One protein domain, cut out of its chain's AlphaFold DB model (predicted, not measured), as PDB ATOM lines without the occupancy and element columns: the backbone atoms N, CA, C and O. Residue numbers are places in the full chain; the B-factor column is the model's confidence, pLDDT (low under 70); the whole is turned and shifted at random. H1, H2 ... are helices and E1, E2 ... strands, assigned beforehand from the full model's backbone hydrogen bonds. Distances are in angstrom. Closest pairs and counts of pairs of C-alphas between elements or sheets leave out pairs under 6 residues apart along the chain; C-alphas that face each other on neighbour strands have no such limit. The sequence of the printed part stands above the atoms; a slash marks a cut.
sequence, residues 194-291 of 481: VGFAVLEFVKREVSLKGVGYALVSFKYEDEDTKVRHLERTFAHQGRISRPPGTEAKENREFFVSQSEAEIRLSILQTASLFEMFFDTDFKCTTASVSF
ATOM      1  N   VAL A 194     192.047 229.601 192.575       75.00
ATOM      2  CA  VAL A 194     191.359 228.311 192.433       75.00
ATOM      3  C   VAL A 194     192.307 227.197 192.860       75.00
ATOM      4  O   VAL A 194     193.331 226.963 192.227       75.00
ATOM      5  N   GLY A 195     191.956 226.508 193.942       82.56
ATOM      6  CA  GLY A 195     192.624 225.294 194.391       82.56
ATOM      7  C   GLY A 195     191.849 224.056 193.960       82.56
ATOM      8  O   GLY A 195     190.623 224.081 193.827       82.56
ATOM      9  N   PHE A 196     192.564 222.949 193.793       88.25
ATOM     10  CA  PHE A 196     191.984 221.642 193.510       88.25
ATOM     11  C   PHE A 196     192.330 220.688 194.652       88.25
ATOM     12  O   PHE A 196     193.447 220.703 195.163       88.25
ATOM     13  N   ALA A 197     191.374 219.868 195.075       91.12
ATOM     14  CA  ALA A 197     191.579 218.856 196.104       91.12
ATOM     15  C   ALA A 197     191.132 217.482 195.602       91.12
ATOM     16  O   ALA A 197     190.009 217.332 195.111       91.12
ATOM     17  N   VAL A 198     191.996 216.482 195.767       92.62
ATOM     18  CA  VAL A 198     191.634 215.068 195.638       92.62
ATOM     19  C   VAL A 198     191.288 214.546 197.030       92.62
ATOM     20  O   VAL A 198     192.066 214.682 197.975       92.62
ATOM     21  N   LEU A 199     190.083 213.990 197.155       93.12
ATOM     22  CA  LEU A 199     189.479 213.562 198.416       93.12
ATOM     23  C   LEU A 199     189.240 212.051 198.395       93.12
ATOM     24  O   LEU A 199     188.621 211.542 197.455       93.12
ATOM     25  N   GLU A 200     189.673 211.346 199.439       94.50
ATOM     26  CA  GLU A 200     189.430 209.912 199.619       94.50
ATOM     27  C   GLU A 200     188.200 209.643 200.500       94.50
ATOM     28  O   GLU A 200     188.031 210.237 201.565       94.50
ATOM     29  N   PHE A 201     187.354 208.703 200.075       93.62
ATOM     30  CA  PHE A 201     186.178 208.231 200.804       93.62
ATOM     31  C   PHE A 201     186.321 206.743 201.094       93.62
ATOM     32  O   PHE A 201     186.287 205.919 200.180       93.62
ATOM     33  N   VAL A 202     186.441 206.396 202.373       93.00
ATOM     34  CA  VAL A 202     186.626 205.017 202.826       93.00
ATOM     35  C   VAL A 202     185.293 204.455 203.313       93.00
ATOM     36  O   VAL A 202     184.671 204.976 204.242       93.00
ATOM     37  N   LYS A 203     184.850 203.359 202.702       90.56
ATOM     38  CA  LYS A 203     183.719 202.542 203.142       90.56
ATOM     39  C   LYS A 203     184.253 201.373 203.975       90.56
ATOM     40  O   LYS A 203     185.072 200.594 203.491       90.56
ATOM     41  N   ARG A 204     183.791 201.246 205.221       85.38
ATOM     42  CA  ARG A 204     184.106 200.110 206.104       85.38
ATOM     43  C   ARG A 204     182.810 199.445 206.553       85.38
ATOM     44  O   ARG A 204     182.117 199.965 207.422       85.38
ATOM     45  N   GLU A 205     182.490 198.307 205.953       82.56
ATOM     46  CA  GLU A 205     181.427 197.400 206.394       82.56
ATOM     47  C   GLU A 205     182.059 196.091 206.891       82.56
ATOM     48  O   GLU A 205     183.210 195.790 206.579       82.56
ATOM     49  N   VAL A 206     181.314 195.306 207.676       71.69
ATOM     50  CA  VAL A 206     181.842 194.141 208.424       71.69
ATOM     51  C   VAL A 206     182.552 193.108 207.533       71.69
ATOM     52  O   VAL A 206     183.480 192.447 207.989       71.69
ATOM     53  N   SER A 207     182.142 192.994 206.268       70.06
ATOM     54  CA  SER A 207     182.704 192.074 205.270       70.06
ATOM     55  C   SER A 207     183.061 192.763 203.945       70.06
ATOM     56  O   SER A 207     183.083 192.107 202.907       70.06
ATOM     57  N   LEU A 208     183.230 194.092 203.937       74.81
ATOM     58  CA  LEU A 208     183.521 194.834 202.709       74.81
ATOM     59  C   LEU A 208     184.326 196.101 203.002       74.81
ATOM     60  O   LEU A 208     183.877 196.999 203.724       74.81
ATOM     61  N   LYS A 209     185.501 196.202 202.385       89.69
ATOM     62  CA  LYS A 209     186.261 197.448 202.288       89.69
ATOM     63  C   LYS A 209     185.919 198.111 200.963       89.69
ATOM     64  O   LYS A 209     185.758 197.447 199.941       89.69
ATOM     65  N   GLY A 210     185.855 199.431 200.946       90.31
ATOM     66  CA  GLY A 210     185.793 200.159 199.692       90.31
ATOM     67  C   GLY A 210     186.475 201.504 199.787       90.31
ATOM     68  O   GLY A 210     186.498 202.114 200.854       90.31
ATOM     69  N   VAL A 211     187.022 201.959 198.667       94.50
ATOM     70  CA  VAL A 211     187.620 203.288 198.554       94.50
ATOM     71  C   VAL A 211     187.153 203.933 197.260       94.50
ATOM     72  O   VAL A 211     187.146 203.294 196.203       94.50
ATOM     73  N   GLY A 212     186.756 205.197 197.335       93.62
ATOM     74  CA  GLY A 212     186.404 206.007 196.176       93.62
ATOM     75  C   GLY A 212     186.993 207.404 196.283       93.62
ATOM     76  O   GLY A 212     187.244 207.888 197.384       93.62
ATOM     77  N   TYR A 213     187.199 208.055 195.140       93.81
ATOM     78  CA  TYR A 213     187.859 209.359 195.077       93.81
ATOM     79  C   TYR A 213     186.990 210.411 194.395       93.81
ATOM     80  O   TYR A 213     186.325 210.122 193.399       93.81
ATOM     81  N   ALA A 214     187.039 211.642 194.901       91.12
ATOM     82  CA  ALA A 214     186.451 212.812 194.256       91.12
ATOM     83  C   ALA A 214     187.516 213.886 194.003       91.12
ATOM     84  O   ALA A 214     188.443 214.041 194.792       91.12
ATOM     85  N   LEU A 215     187.335 214.647 192.924       89.38
ATOM     86  CA  LEU A 215     188.065 215.881 192.646       89.38
ATOM     87  C   LEU A 215     187.130 217.065 192.915       89.38
ATOM     88  O   LEU A 215     185.985 217.059 192.457       89.38
ATOM     89  N   VAL A 216     187.608 218.063 193.656       88.00
ATOM     90  CA  VAL A 216     186.842 219.262 194.028       88.00
ATOM     91  C   VAL A 216     187.677 220.506 193.748       88.00
ATOM     92  O   VAL A 216     188.742 220.677 194.337       88.00
ATOM     93  N   SER A 217     187.183 221.388 192.881       85.44
ATOM     94  CA  SER A 217     187.698 222.753 192.745       85.44
ATOM     95  C   SER A 217     187.053 223.666 193.791       85.44
ATOM     96  O   SER A 217     185.848 223.587 194.048       85.44
ATOM     97  N   PHE A 218     187.845 224.533 194.415       80.50
ATOM     98  CA  PHE A 218     187.394 225.481 195.436       80.50
ATOM     99  C   PHE A 218     188.161 226.805 195.320       80.50
ATOM    100  O   PHE A 218     189.291 226.832 194.841       80.50
ATOM    101  N   LYS A 219     187.553 227.909 195.763       81.38
ATOM    102  CA  LYS A 219     188.177 229.243 195.747       81.38
ATOM    103  C   LYS A 219     188.739 229.618 197.115       81.38
ATOM    104  O   LYS A 219     188.025 229.475 198.109       81.38
ATOM    105  N   TYR A 220     189.967 230.122 197.173       71.44
ATOM    106  CA  TYR A 220     190.646 230.500 198.416       71.44
ATOM    107  C   TYR A 220     191.268 231.904 198.359       71.44
ATOM    108  O   TYR A 220     191.654 232.396 197.298       71.44
ATOM    109  N   GLU A 221     191.338 232.551 199.521       65.19
ATOM    110  CA  GLU A 221     191.905 233.897 199.685       65.19
ATOM    111  C   GLU A 221     193.433 233.809 199.845       65.19
ATOM    112  O   GLU A 221     194.173 234.489 199.137       65.19
ATOM    113  N   ASP A 222     193.896 232.885 200.690       70.69
ATOM    114  CA  ASP A 222     195.303 232.617 201.010       70.69
ATOM    115  C   ASP A 222     195.526 231.121 201.361       70.69
ATOM    116  O   ASP A 222     194.586 230.320 201.395       70.69
ATOM    117  N   GLU A 223     196.777 230.721 201.606       72.44
ATOM    118  CA  GLU A 223     197.121 229.329 201.942       72.44
ATOM    119  C   GLU A 223     196.493 228.851 203.265       72.44
ATOM    120  O   GLU A 223     195.956 227.742 203.322       72.44
ATOM    121  N   ASP A 224     196.481 229.694 204.305       75.00
ATOM    122  CA  ASP A 224     195.942 229.362 205.635       75.00
ATOM    123  C   ASP A 224     194.420 229.117 205.604       75.00
ATOM    124  O   ASP A 224     193.864 228.332 206.382       75.00
ATOM    125  N   THR A 225     193.717 229.756 204.668       75.00
ATOM    126  CA  THR A 225     192.267 229.647 204.491       75.00
ATOM    127  C   THR A 225     191.835 228.512 203.561       75.00
ATOM    128  O   THR A 225     190.649 228.155 203.578       75.00
ATOM    129  N   LYS A 226     192.755 227.861 202.823       80.19
ATOM    130  CA  LYS A 226     192.450 226.762 201.878       80.19
ATOM    131  C   LYS A 226     191.530 225.694 202.458       80.19
ATOM    132  O   LYS A 226     190.487 225.403 201.874       80.19
ATOM    133  N   VAL A 227     191.877 225.122 203.613       85.38
ATOM    134  CA  VAL A 227     191.112 224.012 204.215       85.38
ATOM    135  C   VAL A 227     189.697 224.462 204.589       85.38
ATOM    136  O   VAL A 227     188.722 223.787 204.260       85.38
ATOM    137  N   ARG A 228     189.563 225.650 205.194       81.81
ATOM    138  CA  ARG A 228     188.269 226.272 205.535       81.81
ATOM    139  C   ARG A 228     187.403 226.488 204.288       81.81
ATOM    140  O   ARG A 228     186.185 226.317 204.342       81.81
ATOM    141  N   HIS A 229     188.018 226.854 203.166       80.38
ATOM    142  CA  HIS A 229     187.328 227.164 201.913       80.38
ATOM    143  C   HIS A 229     186.954 225.916 201.109       80.38
ATOM    144  O   HIS A 229     185.849 225.862 200.556       80.38
ATOM    145  N   LEU A 230     187.792 224.876 201.129       85.50
ATOM    146  CA  LEU A 230     187.419 223.535 200.682       85.50
ATOM    147  C   LEU A 230     186.214 223.026 201.481       85.50
ATOM    148  O   LEU A 230     185.228 222.611 200.882       85.50
ATOM    149  N   GLU A 231     186.238 223.097 202.815       84.88
ATOM    150  CA  GLU A 231     185.128 222.593 203.636       84.88
ATOM    151  C   GLU A 231     183.839 223.399 203.449       84.88
ATOM    152  O   GLU A 231     182.758 222.812 203.370       84.88
ATOM    153  N   ARG A 232     183.933 224.725 203.270       78.50
ATOM    154  CA  ARG A 232     182.783 225.555 202.885       78.50
ATOM    155  C   ARG A 232     182.218 225.113 201.534       78.50
ATOM    156  O   ARG A 232     181.017 224.855 201.450       78.50
ATOM    157  N   THR A 233     183.065 224.972 200.515       78.81
ATOM    158  CA  THR A 233     182.687 224.476 199.179       78.81
ATOM    159  C   THR A 233     182.011 223.108 199.273       78.81
ATOM    160  O   THR A 233     180.895 222.934 198.789       78.81
ATOM    161  N   PHE A 234     182.635 222.163 199.975       76.25
ATOM    162  CA  PHE A 234     182.171 220.787 200.105       76.25
ATOM    163  C   PHE A 234     180.853 220.664 200.885       76.25
ATOM    164  O   PHE A 234     180.037 219.793 200.574       76.25
ATOM    165  N   ALA A 235     180.612 221.540 201.867       73.25
ATOM    166  CA  ALA A 235     179.357 221.603 202.615       73.25
ATOM    167  C   ALA A 235     178.205 222.243 201.817       73.25
ATOM    168  O   ALA A 235     177.072 221.778 201.922       73.25
ATOM    169  N   HIS A 236     178.477 223.283 201.019       66.81
ATOM    170  CA  HIS A 236     177.440 224.033 200.293       66.81
ATOM    171  C   HIS A 236     177.124 223.441 198.908       66.81
ATOM    172  O   HIS A 236     175.986 223.534 198.446       66.81
ATOM    173  N   GLN A 237     178.085 222.796 198.239       63.88
ATOM    174  CA  GLN A 237     177.854 222.136 196.953       63.88
ATOM    175  C   GLN A 237     177.176 220.767 197.126       63.88
ATOM    176  O   GLN A 237     177.787 219.710 196.960       63.88
ATOM    177  N   GLY A 238     175.858 220.779 197.337       54.72
ATOM    178  CA  GLY A 238     175.001 219.582 197.301       54.72
ATOM    179  C   GLY A 238     174.933 218.851 195.944       54.72
ATOM    180  O   GLY A 238     174.120 217.945 195.791       54.72
ATOM    181  N   ARG A 239     175.757 219.245 194.959       56.28
ATOM    182  CA  ARG A 239     175.902 218.615 193.633       56.28
ATOM    183  C   ARG A 239     177.217 217.840 193.445       56.28
ATOM    184  O   ARG A 239     177.357 217.172 192.425       56.28
ATOM    185  N   ILE A 240     178.173 217.887 194.385       64.69
ATOM    186  CA  ILE A 240     179.373 217.033 194.298       64.69
ATOM    187  C   ILE A 240     178.928 215.570 194.410       64.69
ATOM    188  O   ILE A 240     178.359 215.169 195.427       64.69
ATOM    189  N   SER A 241     179.210 214.762 193.386       68.19
ATOM    190  CA  SER A 241     178.926 213.322 193.395       68.19
ATOM    191  C   SER A 241     179.885 212.590 194.341       68.19
ATOM    192  O   SER A 241     180.903 212.046 193.912       68.19
ATOM    193  N   ARG A 242     179.566 212.582 195.637       83.12
ATOM    194  CA  ARG A 242     180.364 211.917 196.678       83.12
ATOM    195  C   ARG A 242     180.355 210.387 196.493       83.12
ATOM    196  O   ARG A 242     179.268 209.803 196.459       83.12
ATOM    197  N   PRO A 243     181.521 209.718 196.411       87.12
ATOM    198  CA  PRO A 243     181.600 208.261 196.476       87.12
ATOM    199  C   PRO A 243     181.043 207.722 197.810       87.12
ATOM    200  O   PRO A 243     181.178 208.387 198.840       87.12
ATOM    201  N   PRO A 244     180.451 206.513 197.839       88.12
ATOM    202  CA  PRO A 244     180.036 205.864 199.080       88.12
ATOM    203  C   PRO A 244     181.211 205.635 200.043       88.12
ATOM    204  O   PRO A 244     182.139 204.888 199.724       88.12
ATOM    205  N   GLY A 245     181.133 206.236 201.233       89.31
ATOM    206  CA  GLY A 245     182.122 206.123 202.307       89.31
ATOM    207  C   GLY A 245     182.071 207.315 203.270       89.31
ATOM    208  O   GLY A 245     181.201 208.181 203.163       89.31
ATOM    209  N   THR A 246     183.022 207.369 204.200       90.94
ATOM    210  CA  THR A 246     183.339 208.559 205.005       90.94
ATOM    211  C   THR A 246     184.628 209.183 204.475       90.94
ATOM    212  O   THR A 246     185.548 208.455 204.115       90.94
ATOM    213  N   GLU A 247     184.694 210.514 204.405       90.81
ATOM    214  CA  GLU A 247     185.901 211.233 203.976       90.81
ATOM    215  C   GLU A 247     187.066 210.974 204.949       90.81
ATOM    216  O   GLU A 247     186.942 211.258 206.143       90.81
ATOM    217  N   ALA A 248     188.196 210.477 204.440       92.31
ATOM    218  CA  ALA A 248     189.461 210.422 205.168       92.31
ATOM    219  C   ALA A 248     190.159 211.783 205.032       92.31
ATOM    220  O   ALA A 248     190.898 212.032 204.077       92.31
ATOM    221  N   LYS A 249     189.874 212.706 205.959       89.19
ATOM    222  CA  LYS A 249     190.390 214.090 205.925       89.19
ATOM    223  C   LYS A 249     191.917 214.164 206.003       89.19
ATOM    224  O   LYS A 249     192.501 215.128 205.519       89.19
ATOM    225  N   GLU A 250     192.539 213.157 206.606       90.19
ATOM    226  CA  GLU A 250     193.982 212.943 206.671       90.19
ATOM    227  C   GLU A 250     194.621 212.667 205.296       90.19
ATOM    228  O   GLU A 250     195.787 212.991 205.097       90.19
ATOM    229  N   ASN A 251     193.846 212.153 204.333       91.38
ATOM    230  CA  ASN A 251     194.293 211.773 202.988       91.38
ATOM    231  C   ASN A 251     193.887 212.814 201.919       91.38
ATOM    232  O   ASN A 251     193.719 212.482 200.746       91.38
ATOM    233  N   ARG A 252     193.688 214.079 202.318       92.50
ATOM    234  CA  ARG A 252     193.399 215.194 201.401       92.50
ATOM    235  C   ARG A 252     194.670 215.659 200.698       92.50
ATOM    236  O   ARG A 252     195.560 216.215 201.338       92.50
ATOM    237  N   GLU A 253     194.715 215.516 199.379       93.62
ATOM    238  CA  GLU A 253     195.810 216.032 198.553       93.62
ATOM    239  C   GLU A 253     195.373 217.321 197.842       93.62
ATOM    240  O   GLU A 253     194.332 217.348 197.183       93.62
ATOM    241  N   PHE A 254     196.155 218.394 197.989       90.44
ATOM    242  CA  PHE A 254     195.868 219.724 197.440       90.44
ATOM    243  C   PHE A 254     196.812 220.068 196.283       90.44
ATOM    244  O   PHE A 254     198.015 219.842 196.374       90.44
ATOM    245  N   PHE A 255     196.265 220.684 195.236       87.81
ATOM    246  CA  PHE A 255     196.957 221.028 193.995       87.81
ATOM    247  C   PHE A 255     196.631 222.458 193.562       87.81
ATOM    248  O   PHE A 255     195.536 222.967 193.829       87.81
ATOM    249  N   VAL A 256     197.578 223.088 192.865       79.38
ATOM    250  CA  VAL A 256     197.378 224.393 192.211       79.38
ATOM    251  C   VAL A 256     196.891 224.232 190.769       79.38
ATOM    252  O   VAL A 256     196.151 225.079 190.281       79.38
ATOM    253  N   SER A 257     197.228 223.123 190.103       80.19
ATOM    254  CA  SER A 257     196.766 222.818 188.748       80.19
ATOM    255  C   SER A 257     195.666 221.755 188.731       80.19
ATOM    256  O   SER A 257     195.764 220.713 189.383       80.19
ATOM    257  N   GLN A 258     194.648 221.970 187.890       80.12
ATOM    258  CA  GLN A 258     193.640 220.951 187.584       80.12
ATOM    259  C   GLN A 258     194.282 219.689 186.988       80.12
ATOM    260  O   GLN A 258     193.885 218.579 187.333       80.12
ATOM    261  N   SER A 259     195.297 219.854 186.131       78.81
ATOM    262  CA  SER A 259     195.974 218.750 185.437       78.81
ATOM    263  C   SER A 259     196.686 217.811 186.418       78.81
ATOM    264  O   SER A 259     196.542 216.594 186.333       78.81
ATOM    265  N   GLU A 260     197.384 218.367 187.414       85.56
ATOM    266  CA  GLU A 260     198.042 217.593 188.478       85.56
ATOM    267  C   GLU A 260     197.023 216.796 189.303       85.56
ATOM    268  O   GLU A 260     197.206 215.601 189.550       85.56
ATOM    269  N   ALA A 261     195.917 217.445 189.680       87.38
ATOM    270  CA  ALA A 261     194.853 216.830 190.461       87.38
ATOM    271  C   ALA A 261     194.124 215.720 189.682       87.38
ATOM    272  O   ALA A 261     193.817 214.667 190.240       87.38
ATOM    273  N   GLU A 262     193.885 215.911 188.381       86.69
ATOM    274  CA  GLU A 262     193.320 214.896 187.484       86.69
ATOM    275  C   GLU A 262     194.272 213.717 187.257       86.69
ATOM    276  O   GLU A 262     193.846 212.558 187.308       86.69
ATOM    277  N   ILE A 263     195.571 213.985 187.082       89.00
ATOM    278  CA  ILE A 263     196.613 212.956 187.022       89.00
ATOM    279  C   ILE A 263     196.594 212.126 188.311       89.00
ATOM    280  O   ILE A 263     196.448 210.902 188.237       89.00
ATOM    281  N   ARG A 264     196.646 212.762 189.490       93.56
ATOM    282  CA  ARG A 264     196.608 212.054 190.779       93.56
ATOM    283  C   ARG A 264     195.315 211.266 190.972       93.56
ATOM    284  O   ARG A 264     195.372 210.115 191.410       93.56
ATOM    285  N   LEU A 265     194.171 211.832 190.586       93.38
ATOM    286  CA  LEU A 265     192.881 211.143 190.622       93.38
ATOM    287  C   LEU A 265     192.892 209.887 189.735       93.38
ATOM    288  O   LEU A 265     192.436 208.836 190.180       93.38
ATOM    289  N   SER A 266     193.446 209.958 188.519       93.44
ATOM    290  CA  SER A 266     193.541 208.805 187.607       93.44
ATOM    291  C   SER A 266     194.459 207.696 188.141       93.44
ATOM    292  O   SER A 266     194.116 206.514 188.039       93.44
ATOM    293  N   ILE A 267     195.577 208.065 188.785       95.50
ATOM    294  CA  ILE A 267     196.499 207.138 189.463       95.50
ATOM    295  C   ILE A 267     195.758 206.396 190.584       95.50
ATOM    296  O   ILE A 267     195.738 205.165 190.597       95.50
ATOM    297  N   LEU A 268     195.103 207.131 191.487       95.62
ATOM    298  CA  LEU A 268     194.374 206.577 192.634       95.62
ATOM    299  C   LEU A 268     193.174 205.714 192.213       95.62
ATOM    300  O   LEU A 268     192.993 204.604 192.716       95.62
ATOM    301  N   GLN A 269     192.379 206.179 191.244       95.25
ATOM    302  CA  GLN A 269     191.254 205.421 190.690       95.25
ATOM    303  C   GLN A 269     191.719 204.130 189.997       95.25
ATOM    304  O   GLN A 269     191.101 203.083 190.194       95.25
ATOM    305  N   THR A 270     192.812 204.174 189.225       96.12
ATOM    306  CA  THR A 270     193.357 202.983 188.551       96.12
ATOM    307  C   THR A 270     193.989 202.006 189.550       96.12
ATOM    308  O   THR A 270     193.789 200.798 189.428       96.12
ATOM    309  N   ALA A 271     194.687 202.494 190.578       96.44
ATOM    310  CA  ALA A 271     195.241 201.644 191.631       96.44
ATOM    311  C   ALA A 271     194.135 200.911 192.417       96.44
ATOM    312  O   ALA A 271     194.200 199.690 192.553       96.44
ATOM    313  N   SER A 272     193.066 201.611 192.823       95.56
ATOM    314  CA  SER A 272     191.886 200.984 193.447       95.56
ATOM    315  C   SER A 272     191.121 200.041 192.506       95.56
ATOM    316  O   SER A 272     190.466 199.108 192.973       95.56
ATOM    317  N   LEU A 273     191.183 200.242 191.184       96.44
ATOM    318  CA  LEU A 273     190.610 199.303 190.214       96.44
ATOM    319  C   LEU A 273     191.393 197.981 190.184       96.44
ATOM    320  O   LEU A 273     190.782 196.915 190.194       96.44
ATOM    321  N   PHE A 274     192.726 198.038 190.206       96.69
ATOM    322  CA  PHE A 274     193.565 196.842 190.334       96.69
ATOM    323  C   PHE A 274     193.429 196.171 191.709       96.69
ATOM    324  O   PHE A 274     193.387 194.946 191.770       96.69
ATOM    325  N   GLU A 275     193.281 196.936 192.792       95.31
ATOM    326  CA  GLU A 275     193.006 196.397 194.132       95.31
ATOM    327  C   GLU A 275     191.686 195.612 194.173       95.31
ATOM    328  O   GLU A 275     191.657 194.489 194.666       95.31
ATOM    329  N   MET A 276     190.633 196.114 193.520       95.06
ATOM    330  CA  MET A 276     189.348 195.414 193.360       95.06
ATOM    331  C   MET A 276     189.419 194.130 192.505       95.06
ATOM    332  O   MET A 276     188.535 193.280 192.605       95.06
ATOM    333  N   PHE A 277     190.441 193.975 191.657       95.88
ATOM    334  CA  PHE A 277     190.709 192.729 190.921       95.88
ATOM    335  C   PHE A 277     191.664 191.776 191.663       95.88
ATOM    336  O   PHE A 277     191.850 190.641 191.222       95.88
ATOM    337  N   PHE A 278     192.271 192.227 192.764       94.81
ATOM    338  CA  PHE A 278     193.200 191.456 193.589       94.81
ATOM    339  C   PHE A 278     192.541 190.933 194.878       94.81
ATOM    340  O   PHE A 278     192.674 189.749 195.186       94.81
ATOM    341  N   ASP A 279     191.801 191.786 195.592       92.19
ATOM    342  CA  ASP A 279     191.028 191.458 196.796       92.19
ATOM    343  C   ASP A 279     189.524 191.460 196.462       92.19
ATOM    344  O   ASP A 279     188.950 192.482 196.072       92.19
ATOM    345  N   THR A 280     188.859 190.310 196.616       87.94
ATOM    346  CA  THR A 280     187.414 190.167 196.359       87.94
ATOM    347  C   THR A 280     186.553 190.960 197.335       87.94
ATOM    348  O   THR A 280     185.422 191.322 196.988       87.94
ATOM    349  N   ASP A 281     187.088 191.267 198.513       90.12
ATOM    350  CA  ASP A 281     186.397 191.940 199.610       90.12
ATOM    351  C   ASP A 281     186.657 193.462 199.571       90.12
ATOM    352  O   ASP A 281     186.090 194.222 200.362       90.12
ATOM    353  N   PHE A 282     187.463 193.921 198.602       92.38
ATOM    354  CA  PHE A 282     187.652 195.324 198.242       92.38
ATOM    355  C   PHE A 282     186.718 195.752 197.096       92.38
ATOM    356  O   PHE A 282     186.418 194.975 196.183       92.38
ATOM    357  N   LYS A 283     186.269 197.014 197.095       91.88
ATOM    358  CA  LYS A 283     185.533 197.641 195.982       91.88
ATOM    359  C   LYS A 283     185.997 199.076 195.724       91.88
ATOM    360  O   LYS A 283     186.005 199.905 196.632       91.88
ATOM    361  N   CYS A 284     186.285 199.408 194.466       92.75
ATOM    362  CA  CYS A 284     186.416 200.803 194.048       92.75
ATOM    363  C   CYS A 284     185.012 201.438 194.031       92.75
ATOM    364  O   CYS A 284     184.180 201.063 193.204       92.75
ATOM    365  N   THR A 285     184.714 202.352 194.962       91.19
ATOM    366  CA  THR A 285     183.360 202.927 195.131       91.19
ATOM    367  C   THR A 285     183.112 204.167 194.265       91.19
ATOM    368  O   THR A 285     181.976 204.631 194.159       91.19
ATOM    369  N   THR A 286     184.145 204.682 193.592       90.25
ATOM    370  CA  THR A 286     184.007 205.703 192.542       90.25
ATOM    371  C   THR A 286     183.153 205.164 191.391       90.25
ATOM    372  O   THR A 286     183.343 204.023 190.985       90.25
ATOM    373  N   ALA A 287     182.237 205.955 190.821       89.06
ATOM    374  CA  ALA A 287     181.352 205.488 189.740       89.06
ATOM    375  C   ALA A 287     182.081 205.213 188.404       89.06
ATOM    376  O   ALA A 287     181.650 204.370 187.611       89.06
ATOM    377  N   SER A 288     183.189 205.914 188.165       91.19
ATOM    378  CA  SER A 288     184.078 205.755 187.016       91.19
ATOM    379  C   SER A 288     185.537 205.699 187.470       91.19
ATOM    380  O   SER A 288     185.886 206.169 188.553       91.19
ATOM    381  N   VAL A 289     186.386 205.106 186.635       92.44
ATOM    382  CA  VAL A 289     187.844 205.104 186.786       92.44
ATOM    383  C   VAL A 289     188.437 205.731 185.535       92.44
ATOM    384  O   VAL A 289     188.262 205.207 184.434       92.44
ATOM    385  N   SER A 290     189.114 206.859 185.718       91.56
ATOM    386  CA  SER A 290     189.880 207.551 184.683       91.56
ATOM    387  C   SER A 290     191.224 206.854 184.514       91.56
ATOM    388  O   SER A 290     191.881 206.526 185.502       91.56
ATOM    389  N   PHE A 291     191.618 206.591 183.273       89.69
ATOM    390  CA  PHE A 291     192.795 205.785 182.972       89.69
ATOM    391  C   PHE A 291     194.080 206.607 183.032       89.69
ATOM    392  O   PHE A 291     194.211 207.651 182.394       89.69
TER     393      PHE A 291
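What this domain is: This is residues 194 to 291 of the 481 residues of an uncharacterized protein of Folsomia candida (UniProt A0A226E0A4). A long, two-stranded antiparallel hairpin, E1 and E2, runs through the middle, with the long helix H2 packed along it and the short helix H1 crossing it near the end where E1 begins and E2 ends. Two very short strands widen the hairpin into a strongly twisted sheet, E3 beside E1 and E4 beside E2, while E5 packs on H2. The printed part has 98 residues with two named helices and five named strands in the order E1, E2, H1, E3, H2, E4, E5; the sheet order is E3, E1, E2, E4, mixed, and the class is mixed, helices and strands. The whole is compact, with a radius of gyration of the C-alphas of 13.9 A, but elongated in outline, spanning 44 by 27 by 23 A.

How they stand to each other: E1, residues 194 to 205, and E2, residues 208 to 220, are antiparallel at 161 degrees; N 201 and O 212 are 2.8 A apart, within hydrogen-bond range. E2 bends by 54 degrees at residue 217. H1, residues 226 to 236, is on the sheet at a height of 8.4 A and runs across the strands, at 75 degrees to E2 on the local plane; the closest C-alphas of H1 and E2 are those of Lys 226 and Tyr 220, 5.4 A apart. E3, residues 253 to 255, is an edge strand antiparallel to E1, with N 255 and O 196 within hydrogen-bond range at 2.8 A. H2, residues 258 to 278, is over E1, E2 and E4, residues 282 to 284, at a height of 8.6 A, along the strands at 1 degrees to E1 on the local plane. H2 touches E2, the closest C-alphas being those of Gln 269 and Tyr 213, 6.8 A apart. H2 and the sheet make two layers, a helix on one face of a sheet. E4, the other edge strand, is parallel to E2, with N 283 and O 209 at 2.9 A, within hydrogen-bond range. E2, H1, E3 and E3, H2, E4 are split strand-helix-strand units, their like-directed strands separated in the sheet by others; both crossovers are right-handed. E5, residues 288 to 290, pairs with no named strand and touches H2, with the C-alphas of Ser 290 and Ser 266 closest at 4.9 A. H1 and H2 are apart. In both helices every O i to N i+4 pair is within hydrogen-bond range.

Where its parts are: E1 begins at C-alpha 194, (191.359, 228.311, 192.433), and measures 35.3 A; E2 measures 36.6 A. H1 measures 15.3 A and H2 30.1 A, ending at C-alpha 278, (193.200, 191.456, 193.589). E3, E4 and E5 have three residues each; E5 ends at C-alpha 290, (189.880, 207.551, 184.683).

The domain as a whole: The C-alphas farthest apart, those of Glu 221 and Thr 280, are 44.1 A apart. The printed part has no cut. The link from H1 to E3, residues 237 to 252, is long, and its residues 246 to 247 pair antiparallel with residues 201 to 202 of E1; the other links are tight. Mean pLDDT of the printed part is 85.7, with residue 221 and residues 236 to 241 under 70.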